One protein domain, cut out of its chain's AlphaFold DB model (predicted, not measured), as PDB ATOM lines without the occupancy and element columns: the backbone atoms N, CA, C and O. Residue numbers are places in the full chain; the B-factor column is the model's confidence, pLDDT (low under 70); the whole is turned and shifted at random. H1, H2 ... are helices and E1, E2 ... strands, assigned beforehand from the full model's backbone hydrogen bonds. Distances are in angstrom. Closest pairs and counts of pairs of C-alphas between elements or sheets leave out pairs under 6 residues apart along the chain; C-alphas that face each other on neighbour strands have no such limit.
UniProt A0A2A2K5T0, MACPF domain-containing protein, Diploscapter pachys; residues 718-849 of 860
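What this domain is: This is residues 718 to 849 of the 860 residues of the protein "MACPF domain-containing protein" of Diploscapter pachys (UniProt A0A2A2K5T0). A long, twisted antiparallel sheet forms a narrow slab of three long strands, E1, E4 and E2, with the shorter E3 along E2 at one end only. H1 covers part of one face toward that end, and the small H3 sits by E3, while residues 838 to 849 lie at the other end. The printed part has 132 residues, with three named helices and four named strands in the order E1 H1 H2 E2 E3 H3 E4. The sheet's order is E1 E4 E2 E3, and the class is mixed, helices and strands. The whole is loose, with a radius of gyration of the C-alphas of 19.1 A, and elongated, spanning 61 by 34 by 23 A.

Where its parts are: E1, residues 718 to 730, is 39.6 A long and begins with C-alpha 718 at (71.362, 31.507, 124.458). E4, residues 824 to 837, is 41.9 A long and ends with C-alpha 837 at (69.450, 25.177, 122.211). E2, residues 778 to 794, is 46.3 A long and bends by 56 degrees at residue 783. E3, residues 800 to 806, measures 19.8 A. H1, residues 735 to 754, is 28.6 A long and begins with C-alpha 735 at (34.210, 53.824, 143.706). H2, residues 756 to 760, measures 6.1 A, and H3, residues 810 to 818, 12.4 A.

How they stand to each other: E1 and E4 are antiparallel at 163 degrees, with N 725 and O 829 2.9 A apart, within hydrogen-bond range. E4 and E2 are antiparallel at 167 degrees, with N 788 and O 828 at 2.8 A. E2 and E3 form a hairpin at 143 degrees, with N 791 and O 803 at 2.9 A. H1 is on the sheet, over E4 at a height over the sheet of 9.2 A, in two layers, a helix on one face. On the local plane it stands at 27 degrees to E4, only just along the strands. The closest C-alphas of H1 and E4, Met 741 and Phe 824, are 7.2 A apart. H2 is not on the sheet; it and H1 touch only at the corner, the closest C-alphas, Leu 752 and Arg 759, being 5.2 A apart. H3 only grazes the sheet with residues 812 to 816, and H1 and H3 are apart. There are two split strand-helix-strand units, each of two strands that run the same way in the sheet with another strand between them and helix between them along the chain: E1, H1 H2, E2, with E4 between the strands in the sheet and a left-handed crossover, and E3, H3, E4, with E2 between the strands in the sheet and a right-handed crossover. In H1, H2 and H3 every O i to N i+4 pair is within hydrogen-bond range.

The domain as a whole: The two C-alphas farthest apart, those of Trp 797 and Pro 842, are 62.3 A apart, but those of Gly 718 and Ile 849 are 5.1 A apart. The printed part has no cut. The link from H2 to E2, 17 residues, is long. The mean pLDDT of the printed part is 74.0; 47 residues are under 70, among them 794 to 808, 810 to 821 and 841 to 849.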
ATOM      1  N   GLY A 718      72.005  30.388 125.163       77.75
ATOM      2  CA  GLY A 718      71.362  31.507 124.458       77.75
ATOM      3  C   GLY A 718      70.996  32.688 125.363       77.75
ATOM      4  O   GLY A 718      70.101  33.454 125.014       77.75
ATOM      5  N   GLY A 719      71.591  32.784 126.556       83.38
ATOM      6  CA  GLY A 719      71.265  33.793 127.568       83.38
ATOM      7  C   GLY A 719      70.166  33.391 128.564       83.38
ATOM      8  O   GLY A 719      69.625  32.280 128.547       83.38
ATOM      9  N   VAL A 720      69.847  34.330 129.457       84.56
ATOM     10  CA  VAL A 720      68.740  34.275 130.428       84.56
ATOM     11  C   VAL A 720      67.928  35.564 130.345       84.56
ATOM     12  O   VAL A 720      68.459  36.598 129.941       84.56
ATOM     13  N   TYR A 721      66.660  35.515 130.749       86.44
ATOM     14  CA  TYR A 721      65.811  36.701 130.883       86.44
ATOM     15  C   TYR A 721      64.790  36.543 132.016       86.44
ATOM     16  O   TYR A 721      64.484  35.433 132.453       86.44
ATOM     17  N   VAL A 722      64.241  37.662 132.489       84.75
ATOM     18  CA  VAL A 722      63.182  37.708 133.506       84.75
ATOM     19  C   VAL A 722      61.973  38.437 132.944       84.75
ATOM     20  O   VAL A 722      62.066  39.605 132.563       84.75
ATOM     21  N   ASN A 723      60.827  37.760 132.942       82.62
ATOM     22  CA  ASN A 723      59.543  38.335 132.557       82.62
ATOM     23  C   ASN A 723      58.656  38.515 133.798       82.62
ATOM     24  O   ASN A 723      58.595  37.616 134.635       82.62
ATOM     25  N   SER A 724      57.958  39.648 133.906       81.38
ATOM     26  CA  SER A 724      57.015  39.938 134.995       81.38
ATOM     27  C   SER A 724      55.657  40.384 134.459       81.38
ATOM     28  O   SER A 724      55.580  41.210 133.551       81.38
ATOM     29  N   THR A 725      54.583  39.926 135.091       82.38
ATOM     30  CA  THR A 725      53.215  40.408 134.867       82.38
ATOM     31  C   THR A 725      52.628  40.967 136.161       82.38
ATOM     32  O   THR A 725      53.062  40.615 137.259       82.38
ATOM     33  N   PHE A 726      51.661  41.879 136.032       81.25
ATOM     34  CA  PHE A 726      51.012  42.554 137.156       81.25
ATOM     35  C   PHE A 726      49.491  42.499 137.000       81.25
ATOM     36  O   PHE A 726      48.966  42.896 135.960       81.25
ATOM     37  N   GLU A 727      48.795  42.051 138.040       83.69
ATOM     38  CA  GLU A 727      47.334  41.993 138.120       83.69
ATOM     39  C   GLU A 727      46.849  42.784 139.345       83.69
ATOM     40  O   GLU A 727      47.338  42.594 140.460       83.69
ATOM     41  N   PHE A 728      45.889  43.687 139.140       81.56
ATOM     42  CA  PHE A 728      45.338  44.563 140.176       81.56
ATOM     43  C   PHE A 728      43.938  44.080 140.566       81.56
ATOM     44  O   PHE A 728      43.056  43.980 139.714       81.56
ATOM     45  N   VAL A 729      43.730  43.788 141.853       80.19
ATOM     46  CA  VAL A 729      42.502  43.156 142.358       80.19
ATOM     47  C   VAL A 729      41.890  43.992 143.484       80.19
ATOM     48  O   VAL A 729      42.457  44.110 144.576       80.19
ATOM     49  N   ASP A 730      40.702  44.544 143.233       74.50
ATOM     50  CA  ASP A 730      39.878  45.213 144.247       74.50
ATOM     51  C   ASP A 730      39.374  44.192 145.291       74.50
ATOM     52  O   ASP A 730      39.112  43.024 144.992       74.50
ATOM     53  N   GLN A 731      39.277  44.621 146.547       70.75
ATOM     54  CA  GLN A 731      38.766  43.830 147.671       70.75
ATOM     55  C   GLN A 731      37.543  44.463 148.351       70.75
ATOM     56  O   GLN A 731      36.851  43.773 149.097       70.75
ATOM     57  N   LYS A 732      37.267  45.752 148.108       69.12
ATOM     58  CA  LYS A 732      36.188  46.522 148.749       69.12
ATOM     59  C   LYS A 732      35.044  46.888 147.803       69.12
ATOM     60  O   LYS A 732      33.977  47.251 148.290       69.12
ATOM     61  N   ASN A 733      35.243  46.797 146.486       64.75
ATOM     62  CA  ASN A 733      34.233  47.094 145.463       64.75
ATOM     63  C   ASN A 733      33.636  48.512 145.609       64.75
ATOM     64  O   ASN A 733      32.425  48.725 145.533       64.75
ATOM     65  N   SER A 734      34.508  49.488 145.889       67.69
ATOM     66  CA  SER A 734      34.156  50.885 146.186       67.69
ATOM     67  C   SER A 734      34.652  51.826 145.091       67.69
ATOM     68  O   SER A 734      35.763  51.667 144.582       67.69
ATOM     69  N   TRP A 735      33.861  52.847 144.746       65.38
ATOM     70  CA  TRP A 735      34.210  53.824 143.706       65.38
ATOM     71  C   TRP A 735      35.511  54.582 144.020       65.38
ATOM     72  O   TRP A 735      36.308  54.834 143.118       65.38
ATOM     73  N   PHE A 736      35.755  54.889 145.297       65.50
ATOM     74  CA  PHE A 736      36.951  55.600 145.758       65.50
ATOM     75  C   PHE A 736      38.210  54.728 145.630       65.50
ATOM     76  O   PHE A 736      39.229  55.161 145.091       65.50
ATOM     77  N   VAL A 737      38.106  53.458 146.038       66.06
ATOM     78  CA  VAL A 737      39.190  52.467 145.929       66.06
ATOM     79  C   VAL A 737      39.531  52.194 144.462       66.06
ATOM     80  O   VAL A 737      40.704  52.210 144.098       66.06
ATOM     81  N   ASN A 738      38.522  52.044 143.597       67.81
ATOM     82  CA  ASN A 738      38.720  51.864 142.156       67.81
ATOM     83  C   ASN A 738      39.381  53.076 141.480       67.81
ATOM     84  O   ASN A 738      40.183  52.897 140.565       67.81
ATOM     85  N   GLY A 739      39.077  54.300 141.927       71.06
ATOM     86  CA  GLY A 739      39.751  55.511 141.453       71.06
ATOM     87  C   GLY A 739      41.248  55.494 141.768       71.06
ATOM     88  O   GLY A 739      42.071  55.661 140.868       71.06
ATOM     89  N   ASN A 740      41.604  55.212 143.024       70.50
ATOM     90  CA  ASN A 740      43.000  55.150 143.462       70.50
ATOM     91  C   ASN A 740      43.768  53.983 142.822       70.50
ATOM     92  O   ASN A 740      44.886  54.182 142.357       70.50
ATOM     93  N   MET A 741      43.157  52.798 142.711       73.81
ATOM     94  CA  MET A 741      43.769  51.629 142.065       73.81
ATOM     95  C   MET A 741      44.119  51.903 140.593       73.81
ATOM     96  O   MET A 741      45.213  51.561 140.152       73.81
ATOM     97  N   ARG A 742      43.235  52.583 139.845       78.19
ATOM     98  CA  ARG A 742      43.503  52.983 138.451       78.19
ATOM     99  C   ARG A 742      44.611  54.029 138.336       78.19
ATOM    100  O   ARG A 742      45.386  53.972 137.387       78.19
ATOM    101  N   MET A 743      44.709  54.972 139.277       75.56
ATOM    102  CA  MET A 743      45.820  55.934 139.297       75.56
ATOM    103  C   MET A 743      47.162  55.248 139.581       75.56
ATOM    104  O   MET A 743      48.146  55.555 138.912       75.56
ATOM    105  N   ASP A 744      47.192  54.285 140.503       71.25
ATOM    106  CA  ASP A 744      48.374  53.467 140.801       71.25
ATOM    107  C   ASP A 744      48.795  52.600 139.598       71.25
ATOM    108  O   ASP A 744      49.974  52.567 139.242       71.25
ATOM    109  N   GLU A 745      47.840  51.949 138.924       79.50
ATOM    110  CA  GLU A 745      48.086  51.177 137.699       79.50
ATOM    111  C   GLU A 745      48.662  52.067 136.580       79.50
ATOM    112  O   GLU A 745      49.642  51.701 135.923       79.50
ATOM    113  N   GLN A 746      48.093  53.261 136.385       80.31
ATOM    114  CA  GLN A 746      48.567  54.240 135.405       80.31
ATOM    115  C   GLN A 746      49.988  54.721 135.746       80.31
ATOM    116  O   GLN A 746      50.865  54.707 134.883       80.31
ATOM    117  N   ALA A 747      50.242  55.096 137.004       77.31
ATOM    118  CA  ALA A 747      51.547  55.564 137.470       77.31
ATOM    119  C   ALA A 747      52.631  54.481 137.353       77.31
ATOM    120  O   ALA A 747      53.773  54.783 137.001       77.31
ATOM    121  N   MET A 748      52.272  53.215 137.589       75.12
ATOM    122  CA  MET A 748      53.172  52.079 137.403       75.12
ATOM    123  C   MET A 748      53.526  51.860 135.928       75.12
ATOM    124  O   MET A 748      54.702  51.690 135.611       75.12
ATOM    125  N   LYS A 749      52.545  51.933 135.016       79.38
ATOM    126  CA  LYS A 749      52.785  51.855 133.562       79.38
ATOM    127  C   LYS A 749      53.669  52.998 133.059       79.38
ATOM    128  O   LYS A 749      54.555  52.752 132.246       79.38
ATOM    129  N   THR A 750      53.475  54.217 133.568       80.38
ATOM    130  CA  THR A 750      54.342  55.367 133.260       80.38
ATOM    131  C   THR A 750      55.767  55.141 133.769       80.38
ATOM    132  O   THR A 750      56.712  55.251 132.994       80.38
ATOM    133  N   ARG A 751      55.952  54.732 135.034       75.94
ATOM    134  CA  ARG A 751      57.291  54.447 135.590       75.94
ATOM    135  C   ARG A 751      58.036  53.344 134.841       75.94
ATOM    136  O   ARG A 751      59.213  53.508 134.565       75.94
ATOM    137  N   LEU A 752      57.363  52.259 134.457       74.25
ATOM    138  CA  LEU A 752      57.973  51.172 133.675       74.25
ATOM    139  C   LEU A 752      58.432  51.589 132.265       74.25
ATOM    140  O   LEU A 752      59.170  50.839 131.627       74.25
ATOM    141  N   LYS A 753      57.978  52.750 131.777       77.12
ATOM    142  CA  LYS A 753      58.357  53.325 130.485       77.12
ATOM    143  C   LYS A 753      59.422  54.418 130.625       77.12
ATOM    144  O   LYS A 753      60.348  54.457 129.820       77.12
ATOM    145  N   ASP A 754      59.271  55.290 131.619       78.56
ATOM    146  CA  ASP A 754      60.028  56.542 131.722       78.56
ATOM    147  C   ASP A 754      61.178  56.481 132.762       78.56
ATOM    148  O   ASP A 754      62.011  57.385 132.799       78.56
ATOM    149  N   ASP A 755      61.262  55.422 133.584       76.94
ATOM    150  CA  ASP A 755      62.341  55.167 134.559       76.94
ATOM    151  C   ASP A 755      63.026  53.806 134.276       76.94
ATOM    152  O   ASP A 755      62.536  52.755 134.713       76.94
ATOM    153  N   PRO A 756      64.165  53.797 133.548       73.44
ATOM    154  CA  PRO A 756      64.908  52.574 133.239       73.44
ATOM    155  C   PRO A 756      65.389  51.831 134.490       73.44
ATOM    156  O   PRO A 756      65.256  50.616 134.569       73.44
ATOM    157  N   GLY A 757      65.848  52.551 135.519       73.44
ATOM    158  CA  GLY A 757      66.317  51.930 136.760       73.44
ATOM    159  C   GLY A 757      65.195  51.204 137.505       73.44
ATOM    160  O   GLY A 757      65.415  50.144 138.089       73.44
ATOM    161  N   PHE A 758      63.966  51.722 137.461       67.94
ATOM    162  CA  PHE A 758      62.798  51.021 137.997       67.94
ATOM    163  C   PHE A 758      62.401  49.797 137.154       67.94
ATOM    164  O   PHE A 758      61.992  48.781 137.723       67.94
ATOM    165  N   ARG A 759      62.549  49.861 135.823       73.88
ATOM    166  CA  ARG A 759      62.331  48.721 134.914       73.88
ATOM    167  C   ARG A 759      63.340  47.596 135.164       73.88
ATOM    168  O   ARG A 759      62.909  46.462 135.357       73.88
ATOM    169  N   ASP A 760      64.632  47.902 135.227       72.69
ATOM    170  CA  ASP A 760      65.723  46.916 135.336       72.69
ATOM    171  C   ASP A 760      65.720  46.164 136.684       72.69
ATOM    172  O   ASP A 760      66.192  45.035 136.796       72.69
ATOM    173  N   ASN A 761      65.112  46.749 137.722       69.81
ATOM    174  CA  ASN A 761      64.852  46.070 138.999       69.81
ATOM    175  C   ASN A 761      63.691  45.050 138.940       69.81
ATOM    176  O   ASN A 761      63.486  44.285 139.886       69.81
ATOM    177  N   LEU A 762      62.882  45.061 137.875       68.50
ATOM    178  CA  LEU A 762      61.661  44.254 137.732       68.50
ATOM    179  C   LEU A 762      61.683  43.329 136.506       68.50
ATOM    180  O   LEU A 762      60.959  42.331 136.491       68.50
ATOM    181  N   PHE A 763      62.505  43.634 135.508       73.69
ATOM    182  CA  PHE A 763      62.670  42.896 134.262       73.69
ATOM    183  C   PHE A 763      64.157  42.786 133.941       73.69
ATOM    184  O   PHE A 763      64.927  43.685 134.258       73.69
ATOM    185  N   ALA A 764      64.545  41.708 133.269       80.44
ATOM    186  CA  ALA A 764      65.872  41.578 132.685       80.44
ATOM    187  C   ALA A 764      65.686  41.041 131.271       80.44
ATOM    188  O   ALA A 764      65.290  39.888 131.102       80.44
ATOM    189  N   ASP A 765      65.902  41.885 130.269       83.19
ATOM    190  CA  ASP A 765      65.859  41.464 128.872       83.19
ATOM    191  C   ASP A 765      67.087  40.596 128.555       83.19
ATOM    192  O   ASP A 765      68.155  40.772 129.145       83.19
ATOM    193  N   ASN A 766      66.956  39.650 127.625       81.56
ATOM    194  CA  ASN A 766      68.095  38.855 127.181       81.56
ATOM    195  C   ASN A 766      69.069  39.780 126.426       81.56
ATOM    196  O   ASN A 766      68.663  40.370 125.419       81.56
ATOM    197  N   PRO A 767      70.344  39.907 126.843       76.06
ATOM    198  CA  PRO A 767      71.291  40.838 126.224       76.06
ATOM    199  C   PRO A 767      71.578  40.539 124.743       76.06
ATOM    200  O   PRO A 767      72.051  41.421 124.036       76.06
ATOM    201  N   ILE A 768      71.274  39.326 124.266       79.25
ATOM    202  CA  ILE A 768      71.424  38.930 122.858       79.25
ATOM    203  C   ILE A 768      70.278  39.477 121.989       79.25
ATOM    204  O   ILE A 768      70.505  39.927 120.868       79.25
ATOM    205  N   THR A 769      69.034  39.436 122.481       81.62
ATOM    206  CA  THR A 769      67.837  39.834 121.708       81.62
ATOM    207  C   THR A 769      67.347  41.246 122.023       81.62
ATOM    208  O   THR A 769      66.536  41.790 121.273       81.62
ATOM    209  N   GLY A 770      67.793  41.834 123.139       78.94
ATOM    210  CA  GLY A 770      67.267  43.093 123.670       78.94
ATOM    211  C   GLY A 770      65.803  43.004 124.121       78.94
ATOM    212  O   GLY A 770      65.127  44.026 124.201       78.94
ATOM    213  N   GLN A 771      65.285  41.789 124.348       83.56
ATOM    214  CA  GLN A 771      63.884  41.508 124.677       83.56
ATOM    215  C   GLN A 771      63.776  40.337 125.677       83.56
ATOM    216  O   GLN A 771      64.730  39.568 125.821       83.56
ATOM    217  N   PRO A 772      62.630  40.126 126.355       84.62
ATOM    218  CA  PRO A 772      62.433  38.988 127.254       84.62
ATOM    219  C   PRO A 772      62.078  37.727 126.443       84.62
ATOM    220  O   PRO A 772      60.985  37.168 126.549       84.62
ATOM    221  N   SER A 773      62.994  37.324 125.561       87.25
ATOM    222  CA  SER A 773      62.840  36.239 124.593       87.25
ATOM    223  C   SER A 773      64.192  35.602 124.257       87.25
ATOM    224  O   SER A 773      65.253  36.214 124.419       87.25
ATOM    225  N   CYS A 774      64.165  34.357 123.785       86.25
ATOM    226  CA  CYS A 774      65.367  33.662 123.334       86.25
ATOM    227  C   CYS A 774      65.750  34.020 121.890       86.25
ATOM    228  O   CYS A 774      64.863  34.295 121.076       86.25
ATOM    229  N   PRO A 775      67.055  34.008 121.554       84.06
ATOM    230  CA  PRO A 775      67.514  34.194 120.184       84.06
ATOM    231  C   PRO A 775      67.057  33.047 119.274       84.06
ATOM    232  O   PRO A 775      66.687  31.959 119.724       84.06
ATOM    233  N   ILE A 776      67.086  33.300 117.966       80.94
ATOM    234  CA  ILE A 776      66.664  32.333 116.947       80.94
ATOM    235  C   ILE A 776      67.495  31.049 117.093       80.94
ATOM    236  O   ILE A 776      68.719  31.090 117.150       80.94
ATOM    237  N   GLY A 777      66.819  29.900 117.162       76.00
ATOM    238  CA  GLY A 777      67.475  28.613 117.406       76.00
ATOM    239  C   GLY A 777      67.515  28.167 118.872       76.00
ATOM    240  O   GLY A 777      68.103  27.120 119.145       76.00
ATOM    241  N   PHE A 778      66.905  28.910 119.802       82.56
ATOM    242  CA  PHE A 778      66.822  28.558 121.221       82.56
ATOM    243  C   PHE A 778      65.371  28.572 121.735       82.56
ATOM    244  O   PHE A 778      64.565  29.413 121.345       82.56
ATOM    245  N   GLU A 779      65.050  27.646 122.640       87.38
ATOM    246  CA  GLU A 779      63.773  27.535 123.350       87.38
ATOM    247  C   GLU A 779      63.868  28.107 124.776       87.38
ATOM    248  O   GLU A 779      64.895  27.982 125.452       87.38
ATOM    249  N   SER A 780      62.774  28.710 125.253       87.69
ATOM    250  CA  SER A 780      62.665  29.240 126.616       87.69
ATOM    251  C   SER A 780      62.341  28.138 127.625       87.69
ATOM    252  O   SER A 780      61.258  27.555 127.595       87.69
ATOM    253  N   VAL A 781      63.238  27.912 128.582       87.25
ATOM    254  CA  VAL A 781      63.048  26.995 129.714       87.25
ATOM    255  C   VAL A 781      62.804  27.809 130.982       87.25
ATOM    256  O   VAL A 781      63.667  28.576 131.394       87.25
ATOM    257  N   LEU A 782      61.642  27.645 131.617       86.50
ATOM    258  CA  LEU A 782      61.357  28.253 132.920       86.50
ATOM    259  C   LEU A 782      62.225  27.588 134.002       86.50
ATOM    260  O   LEU A 782      62.127  26.380 134.211       86.50
ATOM    261  N   LEU A 783      63.068  28.368 134.682       81.19
ATOM    262  CA  LEU A 783      63.902  27.899 135.797       81.19
ATOM    263  C   LEU A 783      63.217  28.075 137.152       81.19
ATOM    264  O   LEU A 783      63.338  27.227 138.033       81.19
ATOM    265  N   PHE A 784      62.553  29.215 137.330       80.56
ATOM    266  CA  PHE A 784      61.964  29.633 138.594       80.56
ATOM    267  C   PHE A 784      60.802  30.581 138.321       80.56
ATOM    268  O   PHE A 784      60.925  31.485 137.498       80.56
ATOM    269  N   GLU A 785      59.699  30.399 139.034       84.38
ATOM    270  CA  GLU A 785      58.534  31.278 139.016       84.38
ATOM    271  C   GLU A 785      58.211  31.657 140.461       84.38
ATOM    272  O   GLU A 785      58.259  30.808 141.355       84.38
ATOM    273  N   SER A 786      57.902  32.928 140.708       78.62
ATOM    274  CA  SER A 786      57.470  33.382 142.027       78.62
ATOM    275  C   SER A 786      56.391  34.441 141.923       78.62
ATOM    276  O   SER A 786      56.517  35.435 141.208       78.62
ATOM    277  N   ASN A 787      55.381  34.266 142.766       82.00
ATOM    278  CA  ASN A 787      54.323  35.234 142.973       82.00
ATOM    279  C   ASN A 787      54.625  36.078 144.218       82.00
ATOM    280  O   ASN A 787      55.009  35.567 145.275       82.00
ATOM    281  N   ILE A 788      54.487  37.390 144.063       78.44
ATOM    282  CA  ILE A 788      54.573  38.382 145.131       78.44
ATOM    283  C   ILE A 788      53.233  39.100 145.168       78.44
ATOM    284  O   ILE A 788      52.839  39.725 144.182       78.44
ATOM    285  N   THR A 789      52.568  39.080 146.314       78.88
ATOM    286  CA  THR A 789      51.364  39.878 146.528       78.88
ATOM    287  C   THR A 789      51.718  41.129 147.331       78.88
ATOM    288  O   THR A 789      52.217  41.056 148.455       78.88
ATOM    289  N   VAL A 790      51.465  42.302 146.750       76.62
ATOM    290  CA  VAL A 790      51.538  43.591 147.447       76.62
ATOM    291  C   VAL A 790      50.152  43.924 147.981       76.62
ATOM    292  O   VAL A 790      49.181  43.964 147.222       76.62
ATOM    293  N   TYR A 791      50.058  44.163 149.283       74.88
ATOM    294  CA  TYR A 791      48.817  44.531 149.955       74.88
ATOM    295  C   TYR A 791      48.832  46.033 150.230       74.88
ATOM    296  O   TYR A 791      49.746  46.533 150.887       74.88
ATOM    297  N   THR A 792      47.817  46.745 149.737       71.75
ATOM    298  CA  THR A 792      47.669  48.186 149.967       71.75
ATOM    299  C   THR A 792      46.543  48.445 150.962       71.75
ATOM    300  O   THR A 792      45.387  48.056 150.741       71.75
ATOM    301  N   LYS A 793      46.874  49.130 152.058       72.06
ATOM    302  CA  LYS A 793      45.929  49.570 153.087       72.06
ATOM    303  C   LYS A 793      45.796  51.088 153.075       72.06
ATOM    304  O   LYS A 793      46.767  51.819 152.921       72.06
ATOM    305  N   GLU A 794      44.571  51.549 153.254       64.19
ATOM    306  CA  GLU A 794      44.256  52.963 153.412       64.19
ATOM    307  C   GLU A 794      44.438  53.371 154.880       64.19
ATOM    308  O   GLU A 794      43.917  52.710 155.782       64.19
ATOM    309  N   LYS A 795      45.194  54.445 155.126       60.28
ATOM    310  CA  LYS A 795      45.276  55.113 156.430       60.28
ATOM    311  C   LYS A 795      44.373  56.345 156.436       60.28
ATOM    312  O   LYS A 795      43.976  56.867 155.396       60.28
ATOM    313  N   SER A 796      44.016  56.807 157.634       54.78
ATOM    314  CA  SER A 796      43.164  57.984 157.810       54.78
ATOM    315  C   SER A 796      43.757  59.210 157.109       54.78
ATOM    316  O   SER A 796      44.888  59.577 157.408       54.78
ATOM    317  N   TRP A 797      42.953  59.867 156.268       52.84
ATOM    318  CA  TRP A 797      43.287  61.118 155.571       52.84
ATOM    319  C   TRP A 797      44.437  60.989 154.550       52.84
ATOM    320  O   TRP A 797      45.491  61.597 154.691       52.84
ATOM    321  N   PHE A 798      44.149  60.280 153.451       53.47
ATOM    322  CA  PHE A 798      44.870  60.321 152.163       53.47
ATOM    323  C   PHE A 798      46.267  59.672 152.081       53.47
ATOM    324  O   PHE A 798      46.912  59.785 151.039       53.47
ATOM    325  N   GLU A 799      46.712  58.923 153.091       53.16
ATOM    326  CA  GLU A 799      47.950  58.128 153.011       53.16
ATOM    327  C   GLU A 799      47.685  56.636 152.732       53.16
ATOM    328  O   GLU A 799      46.726  56.041 153.234       53.16
ATOM    329  N   LEU A 800      48.562  56.015 151.934       58.62
ATOM    330  CA  LEU A 800      48.534  54.583 151.614       58.62
ATOM    331  C   LEU A 800      49.733  53.878 152.247       58.62
ATOM    332  O   LEU A 800      50.876  54.262 152.004       58.62
ATOM    333  N   ASP A 801      49.469  52.806 152.987       62.72
ATOM    334  CA  ASP A 801      50.494  51.892 153.487       62.72
ATOM    335  C   ASP A 801      50.607  50.672 152.561       62.72
ATOM    336  O   ASP A 801      49.591  50.174 152.058       62.72
ATOM    337  N   ARG A 802      51.831  50.204 152.298       66.69
ATOM    338  CA  ARG A 802      52.112  49.143 151.315       66.69
ATOM    339  C   ARG A 802      53.042  48.092 151.905       66.69
ATOM    340  O   ARG A 802      54.217  48.365 152.139       66.69
ATOM    341  N   GLU A 803      52.550  46.865 152.026       68.31
ATOM    342  CA  GLU A 803      53.340  45.727 152.496       68.31
ATOM    343  C   GLU A 803      53.572  44.717 151.362       68.31
ATOM    344  O   GLU A 803      52.654  44.391 150.601       68.31
ATOM    345  N   ARG A 804      54.814  44.233 151.218       67.44
ATOM    346  CA  ARG A 804      55.195  43.228 150.211       67.44
ATOM    347  C   ARG A 804      55.309  41.853 150.848       67.44
ATOM    348  O   ARG A 804      56.076  41.673 151.789       67.44
ATOM    349  N   VAL A 805      54.602  40.883 150.276       66.38
ATOM    350  CA  VAL A 805      54.500  39.525 150.809       66.38
ATOM    351  C   VAL A 805      54.846  38.526 149.723       66.38
ATOM    352  O   VAL A 805      54.402  38.642 148.582       66.38
ATOM    353  N   TRP A 806      55.630  37.530 150.102       69.69
ATOM    354  CA  TRP A 806      55.992  36.415 149.244       69.69
ATOM    355  C   TRP A 806      54.989  35.281 149.430       69.69
ATOM    356  O   TRP A 806      54.736  34.872 150.566       69.69
ATOM    357  N   ASP A 807      54.448  34.748 148.335       66.56
ATOM    358  CA  ASP A 807      53.348  33.778 148.401       66.56
ATOM    359  C   ASP A 807      53.753  32.444 149.077       66.56
ATOM    360  O   ASP A 807      52.907  31.710 149.587       66.56
ATOM    361  N   TYR A 808      55.059  32.157 149.178       65.56
ATOM    362  CA  TYR A 808      55.610  31.011 149.915       65.56
ATOM    363  C   TYR A 808      55.716  31.211 151.442       65.56
ATOM    364  O   TYR A 808      56.188  30.309 152.134       65.56
ATOM    365  N   ASN A 809      55.304  32.360 151.999       72.00
ATOM    366  CA  ASN A 809      55.304  32.612 153.447       72.00
ATOM    367  C   ASN A 809      53.885  32.453 154.047       72.00
ATOM    368  O   ASN A 809      53.161  33.444 154.212       72.00
ATOM    369  N   PRO A 810      53.465  31.227 154.428       65.56
ATOM    370  CA  PRO A 810      52.113  30.973 154.927       65.56
ATOM    371  C   PRO A 810      51.811  31.685 156.252       65.56
ATOM    372  O   PRO A 810      50.643  31.909 156.568       65.56
ATOM    373  N   THR A 811      52.831  32.055 157.032       68.31
ATOM    374  CA  THR A 811      52.663  32.785 158.295       68.31
ATOM    375  C   THR A 811      52.282  34.240 158.037       68.31
ATOM    376  O   THR A 811      51.293  34.706 158.599       68.31
ATOM    377  N   ALA A 812      52.982  34.931 157.130       66.25
ATOM    378  CA  ALA A 812      52.649  36.307 156.746       66.25
ATOM    379  C   ALA A 812      51.243  36.400 156.124       66.25
ATOM    380  O   ALA A 812      50.435  37.235 156.529       66.25
ATOM    381  N   ILE A 813      50.903  35.473 155.221       66.12
ATOM    382  CA  ILE A 813      49.567  35.399 154.607       66.12
ATOM    383  C   ILE A 813      48.475  35.170 155.665       66.12
ATOM    384  O   ILE A 813      47.385  35.730 155.549       66.12
ATOM    385  N   ARG A 814      48.735  34.368 156.708       66.00
ATOM    386  CA  ARG A 814      47.784  34.157 157.815       66.00
ATOM    387  C   ARG A 814      47.604  35.407 158.676       66.00
ATOM    388  O   ARG A 814      46.461  35.743 158.967       66.00
ATOM    389  N   ILE A 815      48.690  36.096 159.033       64.56
ATOM    390  CA  ILE A 815      48.658  37.343 159.820       64.56
ATOM    391  C   ILE A 815      47.849  38.414 159.076       64.56
ATOM    392  O   ILE A 815      46.843  38.900 159.586       64.56
ATOM    393  N   LEU A 816      48.181  38.679 157.811       64.88
ATOM    394  CA  LEU A 816      47.479  39.674 156.989       64.88
ATOM    395  C   LEU A 816      46.018  39.326 156.703       64.88
ATOM    396  O   LEU A 816      45.188  40.217 156.512       64.88
ATOM    397  N   ASN A 817      45.673  38.035 156.665       64.75
ATOM    398  CA  ASN A 817      44.274  37.639 156.558       64.75
ATOM    399  C   ASN A 817      43.492  37.798 157.875       64.75
ATOM    400  O   ASN A 817      42.264  37.861 157.805       64.75
ATOM    401  N   ALA A 818      44.170  37.884 159.023       61.19
ATOM    402  CA  ALA A 818      43.570  38.134 160.332       61.19
ATOM    403  C   ALA A 818      43.426  39.641 160.655       61.19
ATOM    404  O   ALA A 818      42.413  40.032 161.226       61.19
ATOM    405  N   ASP A 819      44.365  40.493 160.224       62.25
ATOM    406  CA  ASP A 819      44.440  41.941 160.544       62.25
ATOM    407  C   ASP A 819      43.580  42.877 159.649       62.25
ATOM    408  O   ASP A 819      43.869  44.069 159.466       62.25
ATOM    409  N   LYS A 820      42.528  42.355 159.004       59.06
ATOM    410  CA  LYS A 820      41.934  43.018 157.829       59.06
ATOM    411  C   LYS A 820      41.231  44.351 158.096       59.06
ATOM    412  O   LYS A 820      40.125  44.403 158.621       59.06
ATOM    413  N   ASP A 821      41.785  45.377 157.454       66.31
ATOM    414  CA  ASP A 821      41.010  46.193 156.511       66.31
ATOM    415  C   ASP A 821      41.900  46.542 155.301       66.31
ATOM    416  O   ASP A 821      42.685  47.483 155.354       66.31
ATOM    417  N   VAL A 822      41.869  45.719 154.245       71.62
ATOM    418  CA  VAL A 822      42.723  45.853 153.043       71.62
ATOM    419  C   VAL A 822      41.902  46.459 151.910       71.62
ATOM    420  O   VAL A 822      40.797  45.984 151.653       71.62
ATOM    421  N   SER A 823      42.427  47.473 151.213       72.31
ATOM    422  CA  SER A 823      41.668  48.177 150.168       72.31
ATOM    423  C   SER A 823      41.796  47.513 148.791       72.31
ATOM    424  O   SER A 823      40.778  47.189 148.186       72.31
ATOM    425  N   PHE A 824      43.015  47.238 148.316       74.44
ATOM    426  CA  PHE A 824      43.254  46.486 147.072       74.44
ATOM    427  C   PHE A 824      44.586  45.722 147.124       74.44
ATOM    428  O   PHE A 824      45.395  45.916 148.038       74.44
ATOM    429  N   ARG A 825      44.801  44.825 146.157       79.19
ATOM    430  CA  ARG A 825      46.019  44.012 146.020       79.19
ATOM    431  C   ARG A 825      46.639  44.178 144.640       79.19
ATOM    432  O   ARG A 825      45.924  44.399 143.666       79.19
ATOM    433  N   VAL A 826      47.954  44.005 144.571       81.00
ATOM    434  CA  VAL A 826      48.698  43.877 143.314       81.00
ATOM    435  C   VAL A 826      49.450  42.555 143.341       81.00
ATOM    436  O   VAL A 826      50.364  42.380 144.146       81.00
ATOM    437  N   HIS A 827      49.065  41.621 142.480       81.44
ATOM    438  CA  HIS A 827      49.790  40.375 142.275       81.44
ATOM    439  C   HIS A 827      50.852  40.603 141.197       81.44
ATOM    440  O   HIS A 827      50.529  41.019 140.086       81.44
ATOM    441  N   ARG A 828      52.120  40.343 141.522       82.88
ATOM    442  CA  ARG A 828      53.215  40.244 140.554       82.88
ATOM    443  C   ARG A 828      53.610  38.782 140.425       82.88
ATOM    444  O   ARG A 828      54.179  38.239 141.370       82.88
ATOM    445  N   ASN A 829      53.386  38.189 139.261       82.69
ATOM    446  CA  ASN A 829      54.063  36.952 138.879       82.69
ATOM    447  C   ASN A 829      55.346  37.337 138.129       82.69
ATOM    448  O   ASN A 829      55.305  38.203 137.251       82.69
ATOM    449  N   TYR A 830      56.486  36.744 138.485       82.94
ATOM    450  CA  TYR A 830      57.687  36.825 137.663       82.94
ATOM    451  C   TYR A 830      58.346  35.459 137.465       82.94
ATOM    452  O   TYR A 830      58.542  34.692 138.410       82.94
ATOM    453  N   GLY A 831      58.722  35.192 136.213       84.94
ATOM    454  CA  GLY A 831      59.415  33.987 135.776       84.94
ATOM    455  C   GLY A 831      60.832  34.301 135.303       84.94
ATOM    456  O   GLY A 831      61.052  35.255 134.551       84.94
ATOM    457  N   VAL A 832      61.789  33.483 135.734       84.94
ATOM    458  CA  VAL A 832      63.185  33.482 135.281       84.94
ATOM    459  C   VAL A 832      63.347  32.378 134.243       84.94
ATOM    460  O   VAL A 832      63.079  31.209 134.532       84.94
ATOM    461  N   TYR A 833      63.798  32.737 133.046       86.31
ATOM    462  CA  TYR A 833      63.892  31.844 131.896       86.31
ATOM    463  C   TYR A 833      65.336  31.703 131.405       86.31
ATOM    464  O   TYR A 833      66.117  32.654 131.420       86.31
ATOM    465  N   TRP A 834      65.667  30.503 130.936       86.00
ATOM    466  CA  TRP A 834      66.951  30.119 130.357       86.00
ATOM    467  C   TRP A 834      66.766  29.711 128.901       86.00
ATOM    468  O   TRP A 834      65.881  28.918 128.584       86.00
ATOM    469  N   CYS A 835      67.636  30.192 128.018       86.12
ATOM    470  CA  CYS A 835      67.579  29.872 126.599       86.12
ATOM    471  C   CYS A 835      68.424  28.638 126.277       86.12
ATOM    472  O   CYS A 835      69.657  28.686 126.211       86.12
ATOM    473  N   LYS A 836      67.736  27.508 126.085       83.06
ATOM    474  CA  LYS A 836      68.316  26.207 125.731       83.06
ATOM    475  C   LYS A 836      68.309  26.035 124.215       83.06
ATOM    476  O   LYS A 836      67.357  26.414 123.550       83.06
ATOM    477  N   ARG A 837      69.361  25.449 123.653       78.38
ATOM    478  CA  ARG A 837      69.450  25.177 122.211       78.38
ATOM    479  C   ARG A 837      68.364  24.200 121.741       78.38
ATOM    480  O   ARG A 837      68.338  23.062 122.215       78.38
ATOM    481  N   ASP A 838      67.570  24.595 120.745       77.38
ATOM    482  CA  ASP A 838      66.778  23.648 119.952       77.38
ATOM    483  C   ASP A 838      67.683  23.015 118.885       77.38
ATOM    484  O   ASP A 838      68.339  23.704 118.104       77.38
ATOM    485  N   ARG A 839      67.750  21.681 118.871       67.38
ATOM    486  CA  ARG A 839      68.593  20.913 117.942       67.38
ATOM    487  C   ARG A 839      67.934  20.677 116.579       67.38
ATOM    488  O   ARG A 839      68.613  20.194 115.682       67.38
ATOM    489  N   ASN A 840      66.657  21.025 116.410       75.25
ATOM    490  CA  ASN A 840      65.927  20.875 115.146       75.25
ATOM    491  C   ASN A 840      66.086  22.079 114.197       75.25
ATOM    492  O   ASN A 840      65.590  22.046 113.072       75.25
ATOM    493  N   LEU A 841      66.750  23.148 114.645       65.50
ATOM    494  CA  LEU A 841      66.948  24.391 113.894       65.50
ATOM    495  C   LEU A 841      68.403  24.526 113.400       65.50
ATOM    496  O   LEU A 841      69.298  23.909 113.983       65.50
ATOM    497  N   PRO A 842      68.688  25.348 112.368       61.56
ATOM    498  CA  PRO A 842      70.055  25.593 111.890       61.56
ATOM    499  C   PRO A 842      70.998  26.080 113.007       61.56
ATOM    500  O   PRO A 842      70.499  26.623 114.004       61.56
ATOM    501  N   PRO A 843      72.328  25.879 112.886       55.00
ATOM    502  CA  PRO A 843      73.301  26.341 113.876       55.00
ATOM    503  C   PRO A 843      73.126  27.836 114.193       55.00
ATOM    504  O   PRO A 843      72.890  28.619 113.268       55.00
ATOM    505  N   PRO A 844      73.209  28.239 115.474       63.88
ATOM    506  CA  PRO A 844      73.159  29.644 115.846       63.88
ATOM    507  C   PRO A 844      74.451  30.330 115.387       63.88
ATOM    508  O   PRO A 844      75.495  29.681 115.293       63.88
ATOM    509  N   LYS A 845      74.400  31.631 115.100       69.75
ATOM    510  CA  LYS A 845      75.620  32.402 114.828       69.75
ATOM    511  C   LYS A 845      76.361  32.663 116.137       69.75
ATOM    512  O   LYS A 845      75.748  32.654 117.202       69.75
ATOM    513  N   ASP A 846      77.639  33.019 116.058       62.59
ATOM    514  CA  ASP A 846      78.416  33.425 117.241       62.59
ATOM    515  C   ASP A 846      77.800  34.637 117.965       62.59
ATOM    516  O   ASP A 846      77.903  34.749 119.183       62.59
ATOM    517  N   SER A 847      77.082  35.507 117.239       62.09
ATOM    518  CA  SER A 847      76.287  36.607 117.811       62.09
ATOM    519  C   SER A 847      75.135  36.151 118.706       62.09
ATOM    520  O   SER A 847      74.639  36.939 119.505       62.09
ATOM    521  N   ASP A 848      74.693  34.904 118.553       63.50
ATOM    522  CA  ASP A 848      73.485  34.356 119.167       63.50
ATOM    523  C   ASP A 848      73.822  33.473 120.392       63.50
ATOM    524  O   ASP A 848      72.932  32.867 120.995       63.50
ATOM    525  N   ILE A 849      75.110  33.389 120.759       66.94
ATOM    526  CA  ILE A 849      75.656  32.570 121.851       66.94
ATOM    527  C   ILE A 849      76.250  33.490 122.927       66.94
ATOM    528  O   ILE A 849      77.154  34.278 122.663       66.94
TER     529      ILE A 849